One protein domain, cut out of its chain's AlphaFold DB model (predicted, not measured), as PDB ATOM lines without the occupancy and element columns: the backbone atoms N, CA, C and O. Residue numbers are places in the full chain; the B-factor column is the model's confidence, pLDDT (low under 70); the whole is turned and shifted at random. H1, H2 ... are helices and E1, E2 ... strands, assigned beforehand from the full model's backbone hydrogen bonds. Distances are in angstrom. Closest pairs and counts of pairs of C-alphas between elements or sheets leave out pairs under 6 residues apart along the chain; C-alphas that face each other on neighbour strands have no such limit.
ATOM      1  N   GLN A   9      19.018  82.215  34.809       91.88
ATOM      2  CA  GLN A   9      19.090  83.543  34.207       91.88
ATOM      3  C   GLN A   9      17.680  84.069  33.951       91.88
ATOM      4  O   GLN A   9      17.368  85.219  34.281       91.88
ATOM      5  N   LYS A  10      16.787  83.216  33.441       91.25
ATOM      6  CA  LYS A  10      15.388  83.565  33.219       91.25
ATOM      7  C   LYS A  10      14.663  83.867  34.523       91.25
ATOM      8  O   LYS A  10      13.955  84.871  34.589       91.25
ATOM      9  N   GLN A  11      14.870  83.067  35.567       90.56
ATOM     10  CA  GLN A  11      14.318  83.323  36.899       90.56
ATOM     11  C   GLN A  11      14.784  84.674  37.453       90.56
ATOM     12  O   GLN A  11      13.977  85.453  37.969       90.56
ATOM     13  N   THR A  12      16.062  85.008  37.271       91.19
ATOM     14  CA  THR A  12      16.622  86.308  37.664       91.19
ATOM     15  C   THR A  12      15.970  87.458  36.896       91.19
ATOM     16  O   THR A  12      15.564  88.454  37.499       91.19
ATOM     17  N   GLN A  13      15.812  87.321  35.577       92.62
ATOM     18  CA  GLN A  13      15.127  88.320  34.754       92.62
ATOM     19  C   GLN A  13      13.676  88.524  35.198       92.62
ATOM     20  O   GLN A  13      13.233  89.665  35.308       92.62
ATOM     21  N   ILE A  14      12.944  87.441  35.479       89.94
ATOM     22  CA  ILE A  14      11.553  87.503  35.948       89.94
ATOM     23  C   ILE A  14      11.472  88.289  37.261       89.94
ATOM     24  O   ILE A  14      10.709  89.248  37.344       89.94
ATOM     25  N   ARG A  15      12.305  87.955  38.256       91.19
ATOM     26  CA  ARG A  15      12.329  88.656  39.554       91.19
ATOM     27  C   ARG A  15      12.611  90.153  39.399       91.19
ATOM     28  O   ARG A  15      11.936  90.964  40.024       91.19
ATOM     29  N   ARG A  16      13.560  90.526  38.532       92.62
ATOM     30  CA  ARG A  16      13.909  91.936  38.265       92.62
ATOM     31  C   ARG A  16      12.801  92.701  37.541       92.62
ATOM     32  O   ARG A  16      12.623  93.886  37.800       92.62
ATOM     33  N   ARG A  17      12.036  92.047  36.660       94.81
ATOM     34  CA  ARG A  17      10.940  92.695  35.918       94.81
ATOM     35  C   ARG A  17       9.782  93.124  36.811       94.81
ATOM     36  O   ARG A  17       9.195  94.161  36.531       94.81
ATOM     37  N   PHE A  18       9.496  92.402  37.898       94.81
ATOM     38  CA  PHE A  18       8.501  92.862  38.874       94.81
ATOM     39  C   PHE A  18       8.859  94.237  39.445       94.81
ATOM     40  O   PHE A  18       7.995  95.106  39.540       94.81
ATOM     41  N   MET A  19      10.140  94.467  39.743       94.06
ATOM     42  CA  MET A  19      10.598  95.726  40.337       94.06
ATOM     43  C   MET A  19      10.436  96.916  39.386       94.06
ATOM     44  O   MET A  19      10.187  98.024  39.850       94.06
ATOM     45  N   LEU A  20      10.491  96.691  38.067       95.06
ATOM     46  CA  LEU A  20      10.217  97.733  37.066       95.06
ATOM     47  C   LEU A  20       8.765  98.233  37.116       95.06
ATOM     48  O   LEU A  20       8.489  99.341  36.672       95.06
ATOM     49  N   LEU A  21       7.853  97.430  37.667       95.19
ATOM     50  CA  LEU A  21       6.441  97.765  37.858       95.19
ATOM     51  C   LEU A  21       6.127  98.175  39.306       95.19
ATOM     52  O   LEU A  21       4.962  98.229  39.690       95.19
ATOM     53  N   GLY A  22       7.150  98.419  40.132       95.50
ATOM     54  CA  GLY A  22       6.964  98.725  41.551       95.50
ATOM     55  C   GLY A  22       6.454  97.538  42.374       95.50
ATOM     56  O   GLY A  22       5.831  97.742  43.410       95.50
ATOM     57  N   GLN A  23       6.702  96.304  41.925       96.25
ATOM     58  CA  GLN A  23       6.270  95.071  42.589       96.25
ATOM     59  C   GLN A  23       7.450  94.137  42.889       96.25
ATOM     60  O   GLN A  23       8.576  94.338  42.434       96.25
ATOM     61  N   THR A  24       7.193  93.062  43.631       96.94
ATOM     62  CA  THR A  24       8.119  91.930  43.782       96.94
ATOM     63  C   THR A  24       7.384  90.619  43.541       96.94
ATOM     64  O   THR A  24       6.167  90.551  43.708       96.94
ATOM     65  N   LEU A  25       8.114  89.559  43.174       95.12
ATOM     66  CA  LEU A  25       7.521  88.221  43.053       95.12
ATOM     67  C   LEU A  25       6.848  87.793  44.366       95.12
ATOM     68  O   LEU A  25       5.750  87.251  44.346       95.12
ATOM     69  N   ASP A  26       7.489  88.059  45.502       96.88
ATOM     70  CA  ASP A  26       6.947  87.694  46.810       96.88
ATOM     71  C   ASP A  26       5.738  88.559  47.195       96.88
ATOM     72  O   ASP A  26       4.791  88.044  47.781       96.88
ATOM     73  N   GLY A  27       5.691  89.830  46.781       97.31
ATOM     74  CA  GLY A  27       4.494  90.668  46.902       97.31
ATOM     75  C   GLY A  27       3.314  90.109  46.103       97.31
ATOM     76  O   GLY A  27       2.190  90.076  46.603       97.31
ATOM     77  N   MET A  28       3.568  89.589  44.899       96.94
ATOM     78  CA  MET A  28       2.533  88.906  44.115       96.94
ATOM     79  C   MET A  28       2.104  87.587  44.751       96.94
ATOM     80  O   MET A  28       0.920  87.291  44.772       96.94
ATOM     81  N   ARG A  29       3.021  86.830  45.361       97.19
ATOM     82  CA  ARG A  29       2.651  85.617  46.109       97.19
ATOM     83  C   ARG A  29       1.758  85.923  47.306       97.19
ATOM     84  O   ARG A  29       0.813  85.182  47.543       97.19
ATOM     85  N   VAL A  30       2.026  87.007  48.039       98.38
ATOM     86  CA  VAL A  30       1.111  87.480  49.092       98.38
ATOM     87  C   VAL A  30      -0.261  87.756  48.480       98.38
ATOM     88  O   VAL A  30      -1.260  87.242  48.971       98.38
ATOM     89  N   TRP A  31      -0.316  88.501  47.372       97.94
ATOM     90  CA  TRP A  31      -1.569  88.780  46.668       97.94
ATOM     91  C   TRP A  31      -2.321  87.511  46.240       97.94
ATOM     92  O   TRP A  31      -3.525  87.413  46.474       97.94
ATOM     93  N   ASP A  32      -1.624  86.521  45.690       97.81
ATOM     94  CA  ASP A  32      -2.219  85.255  45.259       97.81
ATOM     95  C   ASP A  32      -2.850  84.499  46.436       97.81
ATOM     96  O   ASP A  32      -3.987  84.038  46.336       97.81
ATOM     97  N   VAL A  33      -2.162  84.426  47.582       98.06
ATOM     98  CA  VAL A  33      -2.708  83.787  48.793       98.06
ATOM     99  C   VAL A  33      -3.935  84.549  49.298       98.06
ATOM    100  O   VAL A  33      -4.945  83.929  49.627       98.06
ATOM    101  N   ARG A  34      -3.897  85.887  49.301       98.00
ATOM    102  CA  ARG A  34      -5.056  86.720  49.662       98.00
ATOM    103  C   ARG A  34      -6.258  86.431  48.767       98.00
ATOM    104  O   ARG A  34      -7.369  86.243  49.250       98.00
ATOM    105  N   ARG A  35      -6.049  86.360  47.450       97.88
ATOM    106  CA  ARG A  35      -7.112  86.010  46.495       97.88
ATOM    107  C   ARG A  35      -7.639  84.597  46.715       97.88
ATOM    108  O   ARG A  35      -8.844  84.406  46.612       97.88
ATOM    109  N   ALA A  36      -6.780  83.638  47.051       96.31
ATOM    110  CA  ALA A  36      -7.204  82.276  47.359       96.31
ATOM    111  C   ALA A  36      -8.116  82.218  48.596       96.31
ATOM    112  O   ALA A  36      -9.146  81.553  48.547       96.31
ATOM    113  N   ILE A  37      -7.785  82.956  49.663       96.31
ATOM    114  CA  ILE A  37      -8.620  83.064  50.875       96.31
ATOM    115  C   ILE A  37      -9.991  83.644  50.523       96.31
ATOM    116  O   ILE A  37     -11.022  83.062  50.849       96.31
ATOM    117  N   GLN A  38     -10.009  84.755  49.787       96.00
ATOM    118  CA  GLN A  38     -11.255  85.420  49.411       96.00
ATOM    119  C   GLN A  38     -12.116  84.558  48.491       96.00
ATOM    120  O   GLN A  38     -13.326  84.495  48.679       96.00
ATOM    121  N   ALA A  39     -11.501  83.865  47.529       96.06
ATOM    122  CA  ALA A  39     -12.196  82.933  46.650       96.06
ATOM    123  C   ALA A  39     -12.771  81.739  47.425       96.06
ATOM    124  O   ALA A  39     -13.906  81.350  47.167       96.06
ATOM    125  N   ALA A  40     -12.029  81.195  48.397       94.62
ATOM    126  CA  ALA A  40     -12.533  80.144  49.276       94.62
ATOM    127  C   ALA A  40     -13.750  80.623  50.080       94.62
ATOM    128  O   ALA A  40     -14.744  79.910  50.144       94.62
ATOM    129  N   GLY A  41     -13.726  81.861  50.583       94.38
ATOM    130  CA  GLY A  41     -14.863  82.464  51.284       94.38
ATOM    131  C   GLY A  41     -16.116  82.687  50.421       94.38
ATOM    132  O   GLY A  41     -17.189  82.913  50.965       94.38
ATOM    133  N   GLN A  42     -16.014  82.615  49.086       95.38
ATOM    134  CA  GLN A  42     -17.181  82.653  48.187       95.38
ATOM    135  C   GLN A  42     -17.824  81.274  47.972       95.38
ATOM    136  O   GLN A  42     -18.879  81.177  47.347       95.38
ATOM    137  N   VAL A  43     -17.193  80.198  48.445       96.19
ATOM    138  CA  VAL A  43     -17.751  78.847  48.373       96.19
ATOM    139  C   VAL A  43     -18.653  78.649  49.586       96.19
ATOM    140  O   VAL A  43     -18.177  78.706  50.712       96.19
ATOM    141  N   GLU A  44     -19.942  78.373  49.364       95.50
ATOM    142  CA  GLU A  44     -20.959  78.238  50.428       95.50
ATOM    143  C   GLU A  44     -20.562  77.246  51.533       95.50
ATOM    144  O   GLU A  44     -20.850  77.466  52.699       95.50
ATOM    145  N   LEU A  45     -19.835  76.179  51.192       94.69
ATOM    146  CA  LEU A  45     -19.358  75.193  52.168       94.69
ATOM    147  C   LEU A  45     -18.209  75.706  53.065       94.69
ATOM    148  O   LEU A  45     -17.897  75.080  54.075       94.69
ATOM    149  N   LEU A  46     -17.528  76.782  52.668       93.69
ATOM    150  CA  LEU A  46     -16.286  77.268  53.282       93.69
ATOM    151  C   LEU A  46     -16.383  78.699  53.833       93.69
ATOM    152  O   LEU A  46     -15.442  79.142  54.484       93.69
ATOM    153  N   ASN A  47     -17.475  79.420  53.572       90.12
ATOM    154  CA  ASN A  47     -17.626  80.849  53.872       90.12
ATOM    155  C   ASN A  47     -17.444  81.212  55.360       90.12
ATOM    156  O   ASN A  47     -16.849  82.246  55.646       90.12
ATOM    157  N   ASP A  48     -17.874  80.347  56.281       90.50
ATOM    158  CA  ASP A  48     -17.763  80.547  57.735       90.50
ATOM    159  C   ASP A  48     -16.702  79.639  58.390       90.50
ATOM    160  O   ASP A  48     -16.622  79.525  59.617       90.50
ATOM    161  N   VAL A  49     -15.880  78.951  57.589       94.38
ATOM    162  CA  VAL A  49     -14.850  78.043  58.105       94.38
ATOM    163  C   VAL A  49     -13.613  78.846  58.529       94.38
ATOM    164  O   VAL A  49     -13.026  79.539  57.696       94.38
ATOM    165  N   PRO A  50     -13.142  78.723  59.789       94.44
ATOM    166  CA  PRO A  50     -11.951  79.431  60.248       94.44
ATOM    167  C   PRO A  50     -10.710  79.103  59.408       94.44
ATOM    168  O   PRO A  50     -10.317  77.940  59.272       94.44
ATOM    169  N   VAL A  51     -10.047  80.134  58.877       96.38
ATOM    170  CA  VAL A  51      -8.870  79.969  58.015       96.38
ATOM    171  C   VAL A  51      -7.592  79.974  58.848       96.38
ATOM    172  O   VAL A  51      -7.281  80.940  59.537       96.38
ATOM    173  N   THR A  52      -6.804  78.903  58.746       97.88
ATOM    174  CA  THR A  52      -5.435  78.840  59.285       97.88
ATOM    175  C   THR A  52      -4.437  78.826  58.136       97.88
ATOM    176  O   THR A  52      -4.567  78.015  57.217       97.88
ATOM    177  N   LEU A  53      -3.410  79.677  58.195       98.19
ATOM    178  CA  LEU A  53      -2.343  79.688  57.197       98.19
ATOM    179  C   LEU A  53      -1.117  78.946  57.715       98.19
ATOM    180  O   LEU A  53      -0.679  79.131  58.850       98.19
ATOM    181  N   LYS A  54      -0.535  78.116  56.852       98.31
ATOM    182  CA  LYS A  54       0.680  77.361  57.159       98.31
ATOM    183  C   LYS A  54       1.722  77.619  56.089       98.31
ATOM    184  O   LYS A  54       1.423  77.559  54.897       98.31
ATOM    185  N   GLY A  55       2.949  77.890  56.513       97.44
ATOM    186  CA  GLY A  55       4.052  78.159  55.602       97.44
ATOM    187  C   GLY A  55       5.374  77.655  56.154       97.44
ATOM    188  O   GLY A  55       5.570  77.585  57.365       97.44
ATOM    189  N   GLN A  56       6.291  77.317  55.247       97.38
ATOM    190  CA  GLN A  56       7.645  76.886  55.581       97.38
ATOM    191  C   GLN A  56       8.682  77.773  54.877       97.38
ATOM    192  O   GLN A  56       8.505  78.110  53.701       97.38
ATOM    193  N   ARG A  57       9.770  78.137  55.571       96.00
ATOM    194  CA  ARG A  57      10.878  78.961  55.048       96.00
ATOM    195  C   ARG A  57      10.360  80.263  54.426       96.00
ATOM    196  O   ARG A  57       9.640  81.018  55.072       96.00
ATOM    197  N   LEU A  58      10.670  80.512  53.152       95.50
ATOM    198  CA  LEU A  58      10.213  81.687  52.412       95.50
ATOM    199  C   LEU A  58       8.687  81.854  52.485       95.50
ATOM    200  O   LEU A  58       8.197  82.951  52.737       95.50
ATOM    201  N   THR A  59       7.938  80.758  52.329       97.31
ATOM    202  CA  THR A  59       6.470  80.775  52.363       97.31
ATOM    203  C   THR A  59       5.929  81.082  53.758       97.31
ATOM    204  O   THR A  59       4.852  81.660  53.848       97.31
ATOM    205  N   ALA A  60       6.664  80.778  54.836       98.12
ATOM    206  CA  ALA A  60       6.294  81.219  56.185       98.12
ATOM    207  C   ALA A  60       6.247  82.755  56.258       98.12
ATOM    208  O   ALA A  60       5.289  83.324  56.771       98.12
ATOM    209  N   GLY A  61       7.226  83.429  55.647       97.94
ATOM    210  CA  GLY A  61       7.212  84.886  55.515       97.94
ATOM    211  C   GLY A  61       6.073  85.400  54.625       97.94
ATOM    212  O   GLY A  61       5.472  86.422  54.941       97.94
ATOM    213  N   ILE A  62       5.733  84.689  53.542       98.50
ATOM    214  CA  ILE A  62       4.586  85.047  52.686       98.50
ATOM    215  C   ILE A  62       3.281  85.011  53.484       98.50
ATOM    216  O   ILE A  62       2.563  86.006  53.498       98.50
ATOM    217  N   VAL A  63       2.977  83.902  54.168       98.44
ATOM    218  CA  VAL A  63       1.707  83.773  54.905       98.44
ATOM    219  C   VAL A  63       1.634  84.697  56.120       98.44
ATOM    220  O   VAL A  63       0.551  85.186  56.424       98.44
ATOM    221  N   LEU A  64       2.775  85.003  56.750       98.50
ATOM    222  CA  LEU A  64       2.865  86.026  57.792       98.50
ATOM    223  C   LEU A  64       2.443  87.403  57.266       98.50
ATOM    224  O   LEU A  64       1.689  88.112  57.918       98.50
ATOM    225  N   TYR A  65       2.909  87.797  56.081       98.25
ATOM    226  CA  TYR A  65       2.483  89.066  55.492       98.25
ATOM    227  C   TYR A  65       1.031  89.017  55.016       98.25
ATOM    228  O   TYR A  65       0.314  90.001  55.178       98.25
ATOM    229  N   THR A  66       0.566  87.885  54.485       98.56
ATOM    230  CA  THR A  66      -0.843  87.694  54.114       98.56
ATOM    231  C   THR A  66      -1.780  87.973  55.290       98.56
ATOM    232  O   THR A  66      -2.751  88.705  55.103       98.56
ATOM    233  N   SER A  67      -1.490  87.472  56.495       98.25
ATOM    234  CA  SER A  67      -2.360  87.698  57.662       98.25
ATOM    235  C   SER A  67      -2.428  89.148  58.122       98.25
ATOM    236  O   SER A  67      -3.382  89.526  58.787       98.25
ATOM    237  N   LEU A  68      -1.448  89.986  57.773       97.12
ATOM    238  CA  LEU A  68      -1.530  91.418  58.075       97.12
ATOM    239  C   LEU A  68      -2.567  92.140  57.199       97.12
ATOM    240  O   LEU A  68      -2.995  93.241  57.548       97.12
ATOM    241  N   PHE A  69      -2.961  91.542  56.069       96.81
ATOM    242  CA  PHE A  69      -3.841  92.154  55.072       96.81
ATOM    243  C   PHE A  69      -5.199  91.464  54.892       96.81
ATOM    244  O   PHE A  69      -6.038  92.011  54.173       96.81
ATOM    245  N   GLU A  70      -5.419  90.296  55.494       95.88
ATOM    246  CA  GLU A  70      -6.718  89.618  55.500       95.88
ATOM    247  C   GLU A  70      -7.328  89.652  56.906       95.88
ATOM    248  O   GLU A  70      -6.604  89.448  57.885       95.88
ATOM    249  N   PRO A  71      -8.638  89.926  57.029       90.62
ATOM    250  CA  PRO A  71      -9.337  89.798  58.299       90.62
ATOM    251  C   PRO A  71      -9.502  88.319  58.685       90.62
ATOM    252  O   PRO A  71      -9.383  87.429  57.845       90.62
ATOM    253  N   ASP A  72      -9.789  88.072  59.964       88.31
ATOM    254  CA  ASP A  72     -10.310  86.795  60.476       88.31
ATOM    255  C   ASP A  72      -9.443  85.546  60.209       88.31
ATOM    256  O   ASP A  72      -9.935  84.418  60.135       88.31
ATOM    257  N   ILE A  73      -8.119  85.718  60.117       97.06
ATOM    258  CA  ILE A  73      -7.188  84.584  60.121       97.06
ATOM    259  C   ILE A  73      -7.142  83.986  61.529       97.06
ATOM    260  O   ILE A  73      -6.673  84.613  62.477       97.06
ATOM    261  N   ALA A  74      -7.598  82.744  61.662       96.94
ATOM    262  CA  ALA A  74      -7.709  82.054  62.942       96.94
ATOM    263  C   ALA A  74      -6.346  81.639  63.518       96.94
ATOM    264  O   ALA A  74      -6.171  81.614  64.734       96.94
ATOM    265  N   GLY A  75      -5.370  81.327  62.660       98.12
ATOM    266  CA  GLY A  75      -4.054  80.881  63.110       98.12
ATOM    267  C   GLY A  75      -2.964  80.952  62.047       98.12
ATOM    268  O   GLY A  75      -3.235  80.879  60.842       98.12
ATOM    269  N   LEU A  76      -1.720  81.042  62.511       98.44
ATOM    270  CA  LEU A  76      -0.503  80.955  61.710       98.44
ATOM    271  C   LEU A  76       0.417  79.858  62.245       98.44
ATOM    272  O   LEU A  76       0.889  79.945  63.377       98.44
ATOM    273  N   ASP A  77       0.759  78.891  61.394       98.44
ATOM    274  CA  ASP A  77       1.824  77.923  61.667       98.44
ATOM    275  C   ASP A  77       3.041  78.236  60.776       98.44
ATOM    276  O   ASP A  77       3.051  77.964  59.568       98.44
ATOM    277  N   LEU A  78       4.079  78.824  61.376       98.38
ATOM    278  CA  LEU A  78       5.263  79.356  60.699       98.38
ATOM    279  C   LEU A  78       6.475  78.448  60.939       98.38
ATOM    280  O   LEU A  78       7.151  78.526  61.966       98.38
ATOM    281  N   GLN A  79       6.762  77.569  59.982       98.00
ATOM    282  CA  GLN A  79       7.874  76.624  60.070       98.00
ATOM    283  C   GLN A  79       9.154  77.222  59.485       98.00
ATOM    284  O   GLN A  79       9.188  77.618  58.320       98.00
ATOM    285  N   HIS A  80      10.229  77.245  60.269       96.56
ATOM    286  CA  HIS A  80      11.536  77.772  59.859       96.56
ATOM    287  C   HIS A  80      11.429  79.192  59.288       96.56
ATOM    288  O   HIS A  80      11.938  79.487  58.205       96.56
ATOM    289  N   LEU A  81      10.684  80.050  59.990       97.38
ATOM    290  CA  LEU A  81      10.515  81.446  59.611       97.38
ATOM    291  C   LEU A  81      11.888  82.148  59.600       97.38
ATOM    292  O   LEU A  81      12.592  82.082  60.609       97.38
ATOM    293  N   PRO A  82      12.276  82.824  58.503       96.06
ATOM    294  CA  PRO A  82      13.523  83.580  58.455       96.06
ATOM    295  C   PRO A  82      13.556  84.667  59.532       96.06
ATOM    296  O   PRO A  82      12.569  85.368  59.730       96.06
ATOM    297  N   GLY A  83      14.701  84.853  60.190       96.25
ATOM    298  CA  GLY A  83      14.849  85.882  61.228       96.25
ATOM    299  C   GLY A  83      14.863  87.319  60.693       96.25
ATOM    300  O   GLY A  83      14.693  88.257  61.466       96.25
ATOM    301  N   SER A  84      15.066  87.499  59.384       97.50
ATOM    302  CA  SER A  84      15.107  88.806  58.727       97.50
ATOM    303  C   SER A  84      14.729  88.712  57.246       97.50
ATOM    304  O   SER A  84      14.970  87.689  56.598       97.50
ATOM    305  N   HIS A  85      14.240  89.807  56.659       97.38
ATOM    306  CA  HIS A  85      14.066  89.947  55.207       97.38
ATOM    307  C   HIS A  85      15.360  89.793  54.403       97.38
ATOM    308  O   HIS A  85      15.288  89.591  53.194       97.38
ATOM    309  N   ARG A  86      16.539  89.848  55.040       96.25
ATOM    310  CA  ARG A  86      17.817  89.534  54.374       96.25
ATOM    311  C   ARG A  86      17.851  88.119  53.792       96.25
ATOM    312  O   ARG A  86      18.474  87.910  52.757       96.25
ATOM    313  N   GLU A  87      17.163  87.186  54.440       94.38
ATOM    314  CA  GLU A  87      17.058  85.775  54.041       94.38
ATOM    315  C   GLU A  87      15.597  85.365  53.769       94.38
ATOM    316  O   GLU A  87      15.290  84.200  53.518       94.38
ATOM    317  N   GLY A  88      14.683  86.333  53.845       94.62
ATOM    318  CA  GLY A  88      13.244  86.140  53.775       94.62
ATOM    319  C   GLY A  88      12.613  86.630  52.471       94.62
ATOM    320  O   GLY A  88      13.304  86.830  51.468       94.62
ATOM    321  N   PRO A  89      11.280  86.808  52.462       96.62
ATOM    322  CA  PRO A  89      10.574  87.317  51.294       96.62
ATOM    323  C   PRO A  89      11.014  88.740  50.963       96.62
ATOM    324  O   PRO A  89      11.197  89.585  51.846       96.62
ATOM    325  N   VAL A  90      11.157  89.006  49.668       96.19
ATOM    326  CA  VAL A  90      11.609  90.299  49.163       96.19
ATOM    327  C   VAL A  90      10.410  91.211  48.961       96.19
ATOM    328  O   VAL A  90       9.588  90.992  48.074       96.19
ATOM    329  N   PHE A  91      10.365  92.302  49.717       96.81
ATOM    330  CA  PHE A  91       9.431  93.405  49.507       96.81
ATOM    331  C   PHE A  91      10.210  94.700  49.297       96.81
ATOM    332  O   PHE A  91      11.275  94.903  49.890       96.81
ATOM    333  N   LEU A  92       9.702  95.580  48.431       96.19
ATOM    334  CA  LEU A  92      10.383  96.836  48.137       96.19
ATOM    335  C   LEU A  92      10.530  97.660  49.416       96.19
ATOM    336  O   LEU A  92       9.547  98.012  50.061       96.19
ATOM    337  N   ASN A  93      11.778  97.988  49.751       96.19
ATOM    338  CA  ASN A  93      12.127  98.929  50.811       96.19
ATOM    339  C   ASN A  93      11.672  98.547  52.238       96.19
ATOM    340  O   ASN A  93      11.720  99.391  53.128       96.19
ATOM    341  N   VAL A  94      11.259  97.297  52.476       97.38
ATOM    342  CA  VAL A  94      10.628  96.876  53.742       97.38
ATOM    343  C   VAL A  94      11.495  97.131  54.973       97.38
ATOM    344  O   VAL A  94      11.007  97.695  55.947       97.38
ATOM    345  N   LEU A  95      12.802  96.864  54.882       97.94
ATOM    346  CA  LEU A  95      13.755  97.058  55.981       97.94
ATOM    347  C   LEU A  95      13.950  98.525  56.403       97.94
ATOM    348  O   LEU A  95      14.568  98.777  57.431       97.94
ATOM    349  N   ARG A  96      13.438  99.507  55.644       97.81
ATOM    350  CA  ARG A  96      13.387 100.903  56.113       97.81
ATOM    351  C   ARG A  96      12.258 101.160  57.111       97.81
ATOM    352  O   ARG A  96      12.273 102.200  57.759       97.81
ATOM    353  N   TYR A  97      11.296 100.247  57.210       96.81
ATOM    354  CA  TYR A  97      10.103 100.392  58.039       96.81
ATOM    355  C   TYR A  97      10.019  99.316  59.124       96.81
ATOM    356  O   TYR A  97       9.678  99.634  60.259       96.81
ATOM    357  N   MET A  98      10.318  98.056  58.794       97.25
ATOM    358  CA  MET A  98      10.197  96.927  59.721       97.25
ATOM    359  C   MET A  98      10.978  95.694  59.249       97.25
ATOM    360  O   MET A  98      11.350  95.594  58.078       97.25
ATOM    361  N   ASP A  99      11.183  94.742  60.161       98.25
ATOM    362  CA  ASP A  99      11.698  93.409  59.852       98.25
ATOM    363  C   ASP A  99      10.705  92.304  60.285       98.25
ATOM    364  O   ASP A  99       9.621  92.586  60.809       98.25
ATOM    365  N   ILE A 100      11.056  91.036  60.050       98.12
ATOM    366  CA  ILE A 100      10.198  89.874  60.324       98.12
ATOM    367  C   ILE A 100       9.694  89.820  61.781       98.12
ATOM    368  O   ILE A 100       8.499  89.577  61.961       98.12
ATOM    369  N   PRO A 101      10.505  90.080  62.831       98.00
ATOM    370  CA  PRO A 101      10.011  90.046  64.210       98.00
ATOM    371  C   PRO A 101       8.880  91.046  64.482       98.00
ATOM    372  O   PRO A 101       7.938  90.733  65.206       98.00
ATOM    373  N   GLN A 102       8.929  92.233  63.871       98.44
ATOM    374  CA  GLN A 102       7.858  93.221  63.986       98.44
ATOM    375  C   GLN A 102       6.593  92.756  63.255       98.44
ATOM    376  O   GLN A 102       5.498  92.938  63.781       98.44
ATOM    377  N   ALA A 103       6.720  92.109  62.089       98.25
ATOM    378  CA  ALA A 103       5.573  91.516  61.394       98.25
ATOM    379  C   ALA A 103       4.904  90.422  62.238       98.25
ATOM    380  O   ALA A 103       3.679  90.386  62.335       98.25
ATOM    381  N   VAL A 104       5.701  89.569  62.891       98.44
ATOM    382  CA  VAL A 104       5.208  88.555  63.837       98.44
ATOM    383  C   VAL A 104       4.439  89.208  64.982       98.44
ATOM    384  O   VAL A 104       3.325  88.782  65.271       98.44
ATOM    385  N   ALA A 105       4.999  90.251  65.600       98.38
ATOM    386  CA  ALA A 105       4.335  90.963  66.689       98.38
ATOM    387  C   ALA A 105       2.987  91.553  66.239       98.38
ATOM    388  O   ALA A 105       1.977  91.345  66.899       98.38
ATOM    389  N   MET A 106       2.947  92.204  65.072       97.94
ATOM    390  CA  MET A 106       1.707  92.747  64.506       97.94
ATOM    391  C   MET A 106       0.655  91.666  64.220       97.94
ATOM    392  O   MET A 106      -0.534  91.914  64.408       97.94
ATOM    393  N   ALA A 107       1.069  90.484  63.755       98.06
ATOM    394  CA  ALA A 107       0.158  89.368  63.516       98.06
ATOM    395  C   ALA A 107      -0.384  88.780  64.832       98.06
ATOM    396  O   ALA A 107      -1.569  88.467  64.924       98.06
ATOM    397  N   ALA A 108       0.463  88.684  65.862       97.94
ATOM    398  CA  ALA A 108       0.104  88.138  67.168       97.94
ATOM    399  C   ALA A 108      -0.950  88.970  67.924       97.94
ATOM    400  O   ALA A 108      -1.655  88.428  68.767       97.94
ATOM    401  N   GLU A 109      -1.117  90.252  67.586       97.06
ATOM    402  CA  GLU A 109      -2.196  91.098  68.123       97.06
ATOM    403  C   GLU A 109      -3.602  90.649  67.681       97.06
ATOM    404  O   GLU A 109      -4.599  91.073  68.262       97.06
ATOM    405  N   ARG A 110      -3.709  89.846  66.613       94.88
ATOM    406  CA  ARG A 110      -4.992  89.523  65.958       94.88
ATOM    407  C   ARG A 110      -5.226  88.032  65.737       94.88
ATOM    408  O   ARG A 110      -6.367  87.626  65.546       94.88
ATOM    409  N   THR A 111      -4.166  87.231  65.753       96.25
ATOM    410  CA  THR A 111      -4.182  85.826  65.339       96.25
ATOM    411  C   THR A 111      -3.260  85.000  66.232       96.25
ATOM    412  O   THR A 111      -2.206  85.474  66.651       96.25
ATOM    413  N   GLU A 112      -3.606  83.736  66.490       97.50
ATOM    414  CA  GLU A 112      -2.697  82.811  67.174       97.50
ATOM    415  C   GLU A 112      -1.482  82.494  66.284       97.50
ATOM    416  O   GLU A 112      -1.631  81.957  65.185       97.50
ATOM    417  N   VAL A 113      -0.267  82.794  66.755       98.38
ATOM    418  CA  VAL A 113       0.975  82.558  65.999       98.38
ATOM    419  C   VAL A 113       1.806  81.456  66.649       98.38
ATOM    420  O   VAL A 113       2.230  81.576  67.797       98.38
ATOM    421  N   ARG A 114       2.109  80.402  65.886       98.44
ATOM    422  CA  ARG A 114       3.007  79.311  66.281       98.44
ATOM    423  C   ARG A 114       4.237  79.300  65.386       98.44
ATOM    424  O   ARG A 114       4.128  79.176  64.167       98.44
ATOM    425  N   ILE A 115       5.418  79.417  65.990       97.62
ATOM    426  CA  ILE A 115       6.701  79.422  65.277       97.62
ATOM    427  C   ILE A 115       7.459  78.143  65.611       97.62
ATOM    428  O   ILE A 115       7.684  77.834  66.781       97.62
ATOM    429  N   TYR A 116       7.879  77.416  64.579       96.44
ATOM    430  CA  TYR A 116       8.609  76.157  64.708       96.44
ATOM    431  C   TYR A 116      10.052  76.350  64.212       96.44
ATOM    432  O   TYR A 116      10.250  76.529  63.004       96.44
ATOM    433  N   PRO A 117      11.066  76.349  65.098       88.31
ATOM    434  CA  PRO A 117      12.464  76.524  64.702       88.31
ATOM    435  C   PRO A 117      12.995  75.322  63.898       88.31
ATOM    436  O   PRO A 117      12.369  74.260  63.851       88.31
TER     437      PRO A 117
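Overview. This is residues 9 to 117 of the 119 residues of an uncharacterized protein of Planctomycetes bacterium RBG_19FT_COMBO_48_8 (UniProt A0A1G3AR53). A small wall of three parallel strands has H3 and H4 over one face and its other face bare; H3 sits in the middle of the domain, between the sheet, H4 and the long helix H2, which runs past the E1 edge of the sheet. H1 is set about perpendicular to H2, near where H2 begins, far from the sheet. The printed part has 109 residues, with four named helices and three named strands in the order H1 H2 E1 H3 E2 H4 E3; the sheet's order is E1 E2 E3 and the class is mixed, helices and strands. It is compact, with a radius of gyration of the C-alphas of 14.4 A, and spans 43 by 29 by 22 A.

Along the chain. H1, residues 9 to 20, begins at C-alpha 9 (19.090, 83.543, 34.207) and is 17.0 A long. H2, residues 25 to 41, is the longest helix at 24.5 A, with C-alpha 25 at (7.521, 88.221, 43.053). E1 is residues 51 to 56, 17.0 A. H3 is residues 58 to 69, 17.7 A. E2 is residues 73 to 79, 17.0 A. H4, residues 100 to 108, is 12.3 A long. E3, residues 112 to 116, is 13.3 A long and ends at C-alpha 116 (8.609, 76.157, 64.708).

Arrangement. E1 and E2 are parallel at 13 degrees, with N 53 and O 75 within hydrogen-bond range at 2.9 A. E2 and E3 are parallel at 9 degrees, with N 76 and O 112 at 2.8 A. H3 is on the sheet at a height of 8.0 A, over E1, only just not over E2 too: 10 of its 12 C-alphas fall on E1 and 2 on E2. E1, H3, E2 and E2, H4, E3 are strand-helix-strand units, two parallel neighbour strands joined through a helix, each with a right-handed crossover. H4 is on the same face, over E2 and E3, at a height of 10.4 A; the two helices and the sheet make two layers, helices on one face of a sheet. H3 and H4 touch at a steep tilt of 46 degrees, the closest C-alphas being those of Leu 68 and Ala 107, 6.1 A apart. H2 touches H3 at a steep tilt of 58 degrees, the closest C-alphas being those of Val 30 and Thr 66, 5.4 A apart. H2 only grazes the sheet, with residues 33 to 41. H1 and H2 are close but not clearly touching, with the C-alphas of Arg 15 and Leu 25 closest at 6.0 A. Every O i to N i+4 pair is within hydrogen-bond range in H2 and H4, and 6 of 8 are in H1 and in H3.

Size, cuts and confidence. The C-alphas of Gln 9 and Asp 48 are the two farthest apart, 43.8 A. The printed part has no cut. E2 to H4 is a long link, residues 80 to 99. No printed residue is under 70 in pLDDT, and the mean of the printed part is 96.2.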